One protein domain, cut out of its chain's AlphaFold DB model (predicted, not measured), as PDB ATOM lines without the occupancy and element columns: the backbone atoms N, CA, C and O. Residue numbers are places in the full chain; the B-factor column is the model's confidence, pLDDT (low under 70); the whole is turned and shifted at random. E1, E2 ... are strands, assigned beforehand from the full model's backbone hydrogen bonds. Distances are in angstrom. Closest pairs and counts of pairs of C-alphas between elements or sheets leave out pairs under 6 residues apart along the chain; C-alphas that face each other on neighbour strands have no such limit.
ATOM      1  N   VAL A 786     119.022 116.936 140.948       81.69
ATOM      2  CA  VAL A 786     119.208 115.547 141.370       81.69
ATOM      3  C   VAL A 786     117.824 114.981 141.630       81.69
ATOM      4  O   VAL A 786     117.113 115.410 142.547       81.69
ATOM      5  N   ILE A 787     117.441 114.041 140.778       76.19
ATOM      6  CA  ILE A 787     116.207 113.296 140.930       76.19
ATOM      7  C   ILE A 787     116.521 111.967 141.599       76.19
ATOM      8  O   ILE A 787     117.533 111.335 141.322       76.19
ATOM      9  N   GLU A 788     115.666 111.576 142.527       74.50
ATOM     10  CA  GLU A 788     115.780 110.310 143.231       74.50
ATOM     11  C   GLU A 788     114.608 109.424 142.821       74.50
ATOM     12  O   GLU A 788     113.461 109.877 142.735       74.50
ATOM     13  N   ALA A 789     114.911 108.162 142.535       67.12
ATOM     14  CA  ALA A 789     113.922 107.152 142.216       67.12
ATOM     15  C   ALA A 789     113.176 106.756 143.496       67.12
ATOM     16  O   ALA A 789     113.731 106.102 144.374       67.12
ATOM     17  N   VAL A 790     111.910 107.150 143.602       71.81
ATOM     18  CA  VAL A 790     111.015 106.715 144.674       71.81
ATOM     19  C   VAL A 790     110.148 105.584 144.147       71.81
ATOM     20  O   VAL A 790     109.411 105.736 143.169       71.81
ATOM     21  N   GLU A 791     110.235 104.434 144.803       64.88
ATOM     22  CA  GLU A 791     109.426 103.266 144.476       64.88
ATOM     23  C   GLU A 791     107.946 103.559 144.749       64.88
ATOM     24  O   GLU A 791     107.554 103.925 145.860       64.88
ATOM     25  N   VAL A 792     107.106 103.433 143.717       68.06
ATOM     26  CA  VAL A 792     105.659 103.640 143.844       68.06
ATOM     27  C   VAL A 792     104.987 102.275 144.001       68.06
ATOM     28  O   VAL A 792     105.102 101.449 143.092       68.06
ATOM     29  N   PRO A 793     104.247 102.027 145.097       60.16
ATOM     30  CA  PRO A 793     103.612 100.735 145.344       60.16
ATOM     31  C   PRO A 793     102.730 100.277 144.173       60.16
ATOM     32  O   PRO A 793     101.871 101.027 143.699       60.16
ATOM     33  N   GLY A 794     102.927  99.038 143.713       65.75
ATOM     34  CA  GLY A 794     102.145  98.419 142.637       65.75
ATOM     35  C   GLY A 794     102.510  98.811 141.197       65.75
ATOM     36  O   GLY A 794     101.740  98.492 140.289       65.75
ATOM     37  N   LYS A 795     103.633  99.503 140.951       72.19
ATOM     38  CA  LYS A 795     104.128  99.819 139.596       72.19
ATOM     39  C   LYS A 795     105.540  99.280 139.368       72.19
ATOM     40  O   LYS A 795     106.342  99.270 140.290       72.19
ATOM     41  N   CYS A 796     105.836  98.886 138.126       72.94
ATOM     42  CA  CYS A 796     107.168  98.420 137.729       72.94
ATOM     43  C   CYS A 796     108.242  99.504 137.899       72.94
ATOM     44  O   CYS A 796     109.278  99.265 138.510       72.94
ATOM     45  N   CYS A 797     107.996 100.698 137.356       72.50
ATOM     46  CA  CYS A 797     109.015 101.738 137.309       72.50
ATOM     47  C   CYS A 797     108.881 102.734 138.465       72.50
ATOM     48  O   CYS A 797     107.759 103.155 138.780       72.50
ATOM     49  N   PRO A 798     110.010 103.152 139.066       66.25
ATOM     50  CA  PRO A 798     110.010 104.168 140.105       66.25
ATOM     51  C   PRO A 798     109.547 105.518 139.543       66.25
ATOM     52  O   PRO A 798     109.710 105.815 138.358       66.25
ATOM     53  N   SER A 799     108.963 106.348 140.404       70.94
ATOM     54  CA  SER A 799     108.688 107.748 140.084       70.94
ATOM     55  C   SER A 799     109.852 108.598 140.558       70.94
ATOM     56  O   SER A 799     110.340 108.427 141.669       70.94
ATOM     57  N   PHE A 800     110.277 109.546 139.740       73.31
ATOM     58  CA  PHE A 800     111.419 110.392 140.059       73.31
ATOM     59  C   PHE A 800     110.942 111.676 140.731       73.31
ATOM     60  O   PHE A 800     110.141 112.412 140.152       73.31
ATOM     61  N   VAL A 801     111.422 111.942 141.944       74.94
ATOM     62  CA  VAL A 801     111.143 113.188 142.672       74.94
ATOM     63  C   VAL A 801     112.422 114.001 142.794       74.94
ATOM     64  O   VAL A 801     113.510 113.450 142.960       74.94
ATOM     65  N   ARG A 802     112.315 115.326 142.697       81.25
ATOM     66  CA  ARG A 802     113.470 116.215 142.871       81.25
ATOM     67  C   ARG A 802     113.802 116.304 144.349       81.25
ATOM     68  O   ARG A 802     112.922 116.598 145.151       81.25
ATOM     69  N   ARG A 803     115.063 116.049 144.689       79.88
ATOM     70  CA  ARG A 803     115.570 116.109 146.067       79.88
ATOM     71  C   ARG A 803     116.559 117.234 146.292       79.88
ATOM     72  O   ARG A 803     116.670 117.725 147.405       79.88
ATOM     73  N   ARG A 804     117.307 117.591 145.251       81.75
ATOM     74  CA  ARG A 804     118.355 118.611 145.280       81.75
ATOM     75  C   ARG A 804     118.441 119.277 143.920       81.75
ATOM     76  O   ARG A 804     118.003 118.706 142.916       81.75
ATOM     77  N   CYS A 805     119.023 120.459 143.868       84.88
ATOM     78  CA  CYS A 805     119.257 121.151 142.611       84.88
ATOM     79  C   CYS A 805     120.660 120.821 142.091       84.88
ATOM     80  O   CYS A 805     121.533 120.399 142.842       84.88
ATOM     81  N   LYS A 806     120.874 120.981 140.789       82.31
ATOM     82  CA  LYS A 806     122.192 120.966 140.157       82.31
ATOM     83  C   LYS A 806     122.440 122.335 139.537       82.31
ATOM     84  O   LYS A 806     121.543 122.950 138.943       82.31
ATOM     85  N   ASP A 807     123.644 122.852 139.717       79.00
ATOM     86  CA  ASP A 807     124.052 124.066 139.027       79.00
ATOM     87  C   ASP A 807     124.444 123.785 137.570       79.00
ATOM     88  O   ASP A 807     124.389 122.654 137.090       79.00
ATOM     89  N   ASN A 808     124.777 124.841 136.832       73.31
ATOM     90  CA  ASN A 808     125.031 124.741 135.394       73.31
ATOM     91  C   ASN A 808     126.335 123.978 135.072       73.31
ATOM     92  O   ASN A 808     126.554 123.624 133.914       73.31
ATOM     93  N   GLU A 809     127.179 123.722 136.077       72.81
ATOM     94  CA  GLU A 809     128.403 122.921 135.979       72.81
ATOM     95  C   GLU A 809     128.190 121.480 136.483       72.81
ATOM     96  O   GLU A 809     129.100 120.654 136.416       72.81
ATOM     97  N   GLY A 810     126.973 121.151 136.934       73.25
ATOM     98  CA  GLY A 810     126.582 119.823 137.402       73.25
ATOM     99  C   GLY A 810     126.857 119.563 138.884       73.25
ATOM    100  O   GLY A 810     126.693 118.425 139.329       73.25
ATOM    101  N   ILE A 811     127.246 120.581 139.663       78.81
ATOM    102  CA  ILE A 811     127.480 120.454 141.107       78.81
ATOM    103  C   ILE A 811     126.132 120.388 141.826       78.81
ATOM    104  O   ILE A 811     125.207 121.150 141.538       78.81
ATOM    105  N   ILE A 812     126.022 119.453 142.767       84.62
ATOM    106  CA  ILE A 812     124.809 119.207 143.549       84.62
ATOM    107  C   ILE A 812     124.688 120.263 144.651       84.62
ATOM    108  O   ILE A 812     125.632 120.466 145.409       84.62
ATOM    109  N   ARG A 813     123.518 120.902 144.738       82.69
ATOM    110  CA  ARG A 813     123.186 121.978 145.675       82.69
ATOM    111  C   ARG A 813     122.035 121.555 146.578       82.69
ATOM    112  O   ARG A 813     120.983 121.129 146.085       82.69
ATOM    113  N   GLU A 814     122.251 121.644 147.884       84.44
ATOM    114  CA  GLU A 814     121.282 121.252 148.907       84.44
ATOM    115  C   GLU A 814     120.104 122.240 148.979       84.44
ATOM    116  O   GLU A 814     120.172 123.378 148.508       84.44
ATOM    117  N   VAL A 815     118.980 121.805 149.551       81.19
ATOM    118  CA  VAL A 815     117.791 122.663 149.713       81.19
ATOM    119  C   VAL A 815     118.105 123.807 150.681       81.19
ATOM    120  O   VAL A 815     118.593 123.580 151.785       81.19
ATOM    121  N   GLY A 816     117.815 125.039 150.267       75.50
ATOM    122  CA  GLY A 816     118.177 126.283 150.948       75.50
ATOM    123  C   GLY A 816     119.520 126.871 150.500       75.50
ATOM    124  O   GLY A 816     119.791 128.036 150.793       75.50
ATOM    125  N   GLU A 817     120.344 126.117 149.765       76.25
ATOM    126  CA  GLU A 817     121.635 126.590 149.266       76.25
ATOM    127  C   GLU A 817     121.440 127.593 148.119       76.25
ATOM    128  O   GLU A 817     120.575 127.427 147.251       76.25
ATOM    129  N   GLN A 818     122.258 128.646 148.128       81.19
ATOM    130  CA  GLN A 818     122.278 129.690 147.111       81.19
ATOM    131  C   GLN A 818     123.626 129.684 146.402       81.19
ATOM    132  O   GLN A 818     124.672 129.597 147.041       81.19
ATOM    133  N   TRP A 819     123.613 129.806 145.080       82.44
ATOM    134  CA  TRP A 819     124.831 129.877 144.280       82.44
ATOM    135  C   TRP A 819     124.663 130.841 143.115       82.44
ATOM    136  O   TRP A 819     123.556 131.166 142.689       82.44
ATOM    137  N   THR A 820     125.786 131.308 142.596       74.69
ATOM    138  CA  THR A 820     125.830 132.349 141.572       74.69
ATOM    139  C   THR A 820     126.120 131.735 140.207       74.69
ATOM    140  O   THR A 820     126.875 130.769 140.102       74.69
ATOM    141  N   ASP A 821     125.513 132.270 139.152       77.31
ATOM    142  CA  ASP A 821     125.766 131.843 137.783       77.31
ATOM    143  C   ASP A 821     127.228 132.154 137.395       77.31
ATOM    144  O   ASP A 821     127.654 133.310 137.490       77.31
ATOM    145  N   PRO A 822     128.000 131.157 136.924       65.56
ATOM    146  CA  PRO A 822     129.418 131.335 136.597       65.56
ATOM    147  C   PRO A 822     129.680 132.322 135.450       65.56
ATOM    148  O   PRO A 822     130.771 132.880 135.337       65.56
ATOM    149  N   LEU A 823     128.699 132.530 134.565       68.19
ATOM    150  CA  LEU A 823     128.811 133.393 133.386       68.19
ATOM    151  C   LEU A 823     128.190 134.773 133.616       68.19
ATOM    152  O   LEU A 823     128.558 135.736 132.936       68.19
ATOM    153  N   ASN A 824     127.238 134.876 134.543       67.31
ATOM    154  CA  ASN A 824     126.601 136.126 134.914       67.31
ATOM    155  C   ASN A 824     126.492 136.253 136.438       67.31
ATOM    156  O   ASN A 824     125.507 135.802 137.020       67.31
ATOM    157  N   PRO A 825     127.421 136.968 137.079       65.88
ATOM    158  CA  PRO A 825     127.458 137.044 138.529       65.88
ATOM    159  C   PRO A 825     126.197 137.661 139.163       65.88
ATOM    160  O   PRO A 825     126.014 137.514 140.361       65.88
ATOM    161  N   CYS A 826     125.304 138.302 138.388       65.69
ATOM    162  CA  CYS A 826     124.011 138.836 138.851       65.69
ATOM    163  C   CYS A 826     122.841 137.888 138.893       65.69
ATOM    164  O   CYS A 826     121.723 138.263 139.254       65.69
ATOM    165  N   ILE A 827     123.068 136.672 138.462       75.75
ATOM    166  CA  ILE A 827     122.053 135.658 138.492       75.75
ATOM    167  C   ILE A 827     122.446 134.747 139.635       75.75
ATOM    168  O   ILE A 827     123.427 134.024 139.536       75.75
ATOM    169  N   HIS A 828     121.675 134.784 140.709       76.19
ATOM    170  CA  HIS A 828     121.768 133.781 141.752       76.19
ATOM    171  C   HIS A 828     120.655 132.766 141.545       76.19
ATOM    172  O   HIS A 828     119.583 133.058 141.014       76.19
ATOM    173  N   PHE A 829     120.919 131.544 141.947       82.94
ATOM    174  CA  PHE A 829     119.944 130.483 141.999       82.94
ATOM    175  C   PHE A 829     119.830 130.049 143.448       82.94
ATOM    176  O   PHE A 829     120.837 129.943 144.144       82.94
ATOM    177  N   ILE A 830     118.605 129.810 143.891       82.81
ATOM    178  CA  ILE A 830     118.332 129.176 145.173       82.81
ATOM    179  C   ILE A 830     117.610 127.860 144.918       82.81
ATOM    180  O   ILE A 830     116.748 127.777 144.037       82.81
ATOM    181  N   CYS A 831     117.977 126.824 145.665       84.88
ATOM    182  CA  CYS A 831     117.222 125.581 145.676       84.88
ATOM    183  C   CYS A 831     116.136 125.665 146.751       84.88
ATOM    184  O   CYS A 831     116.425 125.508 147.931       84.88
ATOM    185  N   GLU A 832     114.894 125.941 146.367       80.12
ATOM    186  CA  GLU A 832     113.777 126.113 147.301       80.12
ATOM    187  C   GLU A 832     112.855 124.893 147.307       80.12
ATOM    188  O   GLU A 832     112.569 124.294 146.266       80.12
ATOM    189  N   ASP A 833     112.360 124.549 148.496       81.19
ATOM    190  CA  ASP A 833     111.269 123.597 148.673       81.19
ATOM    191  C   ASP A 833     109.965 124.366 148.901       81.19
ATOM    192  O   ASP A 833     109.757 124.994 149.940       81.19
ATOM    193  N   ASN A 834     109.078 124.313 147.907       67.75
ATOM    194  CA  ASN A 834     107.796 125.014 147.938       67.75
ATOM    195  C   ASN A 834     106.676 124.181 148.596       67.75
ATOM    196  O   ASN A 834     105.507 124.562 148.523       67.75
ATOM    197  N   GLY A 835     107.006 123.042 149.217       63.38
ATOM    198  CA  GLY A 835     106.074 122.169 149.938       63.38
ATOM    199  C   GLY A 835     105.395 121.088 149.086       63.38
ATOM    200  O   GLY A 835     104.740 120.211 149.648       63.38
ATOM    201  N   GLU A 836     105.560 121.113 147.758       60.97
ATOM    202  CA  GLU A 836     105.092 120.059 146.835       60.97
ATOM    203  C   GLU A 836     106.235 119.413 146.025       60.97
ATOM    204  O   GLU A 836     106.248 118.195 145.852       60.97
ATOM    205  N   GLU A 837     107.203 120.195 145.530       72.62
ATOM    206  CA  GLU A 837     108.401 119.709 144.827       72.62
ATOM    207  C   GLU A 837     109.530 120.754 144.935       72.62
ATOM    208  O   GLU A 837     109.266 121.955 145.047       72.62
ATOM    209  N   ILE A 838     110.786 120.306 144.847       80.88
ATOM    210  CA  ILE A 838     111.971 121.173 144.911       80.88
ATOM    211  C   ILE A 838     112.211 121.881 143.574       80.88
ATOM    212  O   ILE A 838     112.180 121.260 142.502       80.88
ATOM    213  N   GLN A 839     112.470 123.188 143.624       81.69
ATOM    214  CA  GLN A 839     112.654 124.041 142.451       81.69
ATOM    215  C   GLN A 839     113.901 124.925 142.570       81.69
ATOM    216  O   GLN A 839     114.196 125.499 143.612       81.69
ATOM    217  N   LYS A 840     114.630 125.048 141.457       82.12
ATOM    218  CA  LYS A 840     115.755 125.968 141.282       82.12
ATOM    219  C   LYS A 840     115.171 127.316 140.874       82.12
ATOM    220  O   LYS A 840     114.865 127.539 139.699       82.12
ATOM    221  N   THR A 841     114.976 128.199 141.843       81.12
ATOM    222  CA  THR A 841     114.456 129.545 141.608       81.12
ATOM    223  C   THR A 841     115.603 130.443 141.162       81.12
ATOM    224  O   THR A 841     116.614 130.580 141.845       81.12
ATOM    225  N   LYS A 842     115.458 131.060 139.987       80.69
ATOM    226  CA  LYS A 842     116.419 132.036 139.468       80.69
ATOM    227  C   LYS A 842     116.112 133.413 140.047       80.69
ATOM    228  O   LYS A 842     115.128 134.044 139.659       80.69
ATOM    229  N   ILE A 843     116.985 133.891 140.916       71.62
ATOM    230  CA  ILE A 843     116.959 135.235 141.475       71.62
ATOM    231  C   ILE A 843     117.880 136.099 140.620       71.62
ATOM    232  O   ILE A 843     119.103 135.994 140.659       71.62
ATOM    233  N   VAL A 844     117.279 136.947 139.791       72.12
ATOM    234  CA  VAL A 844     118.040 137.952 139.050       72.12
ATOM    235  C   VAL A 844     118.174 139.168 139.948       72.12
ATOM    236  O   VAL A 844     117.196 139.875 140.192       72.12
ATOM    237  N   THR A 845     119.387 139.400 140.434       62.91
ATOM    238  CA  THR A 845     119.731 140.626 141.139       62.91
ATOM    239  C   THR A 845     119.753 141.746 140.113       62.91
ATOM    240  O   THR A 845     120.696 141.903 139.339       62.91
TER     241      THR A 845
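This is residues 786 to 845 of the 1115 residues of the protein "Hemocytin" of Araneus ventricosus (UniProt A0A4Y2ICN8). What shape does the printed part make? Two small antiparallel sheets stand one after the other along the long axis: the hairpin of E1 and E2 at one end, with its loop pointing away from the rest, and the three strands E3, E4 and E5 at the other. They meet near the middle, where E2 bends at residue 803: Arg 802 of E2 comes near Ile 838 of E5, and Cys 805 of E2 comes near Cys 831 of E4. What is it built of? The 60 printed residues hold no named helix and five named strands, E1 E2 E3 E4 E5 along the chain, and the class is all strand; one sheet has the order E1 - E2, the other E3 - E4 - E5, both antiparallel. How large is it? It is loose, with a radius of gyration of the C-alphas of 13.9 A, and only just elongated, spanning 46 by 23 by 13 A.

How does the first sheet pair? E1, residues 786 to 790, and E2, residues 799 to 806, form a hairpin of antiparallel neighbours, with 158 degrees between their directions. N 786 and O 804 are 2.8 A apart and N 799 and O 790 are 2.9 A apart, both within hydrogen-bond range. Where does E2 lead? E2 bends by 66 degrees at residue 803, and its residues 805 to 806 pair antiparallel with residues 812 to 813, a stretch too short to be a named strand. How is the second sheet made? E3, residues 818 to 820, E4, residues 827 to 833, and E5, residues 838 to 844, form a meander, each strand the antiparallel neighbour of the one before; E3 and E5 are the edge strands and E4 is the inner one. E3 and E4 are a hairpin at 158 degrees, with N 829 and O 819 at 2.8 A, within hydrogen-bond range. E4 and E5 are a hairpin at 154 degrees, with N 843 and O 828 at 2.7 A and N 832 and O 839 at 2.9 A, both within hydrogen-bond range. Where do the two sheets come nearest? E2 and E5 have 7 pairs of C-alphas within 8 A, the closest being those of Arg 802 and Ile 838, 5.6 A apart. E2 and E4 have 2 such pairs, the closest being those of Cys 805 and Cys 831, 5.8 A apart. E1 is apart from E3, E4 and E5, and E2 is apart from E3.

Where does the first sheet begin and how long are its strands? E1 begins with C-alpha 786 at (119.208, 115.547, 141.370) and runs to residue 790, 12.5 A from first to last C-alpha. E2, residues 799 to 806, is the longest strand by residues, with 8, and measures 18.9 A. Where is the second sheet? E3, residues 818 to 820, measures 7.1 A. E4 begins with C-alpha 827 at (122.053, 135.658, 138.492) and runs 19.1 A to residue 833. E5, residues 838 to 844, measures 18.8 A and ends with C-alpha 844 at (118.040, 137.952, 139.050).

How far does it reach? The two C-alphas farthest apart are those of Gly 794 and Pro 825, at 46.4 A. Which links are long? The link from E2 to E3, with 11 residues, is long; those from E1 to E2 and from E3 to E4 are short, and that from E4 to E5 is tight. Is the printed part whole, and where is confidence low? The printed part has no cut from residue 786 to 845, and its mean pLDDT is 74.9. In this model 15 residues are under 70: residue 789, residues 791 to 794, residue 798, residues 822 to 826, residues 834 to 836 and residue 845.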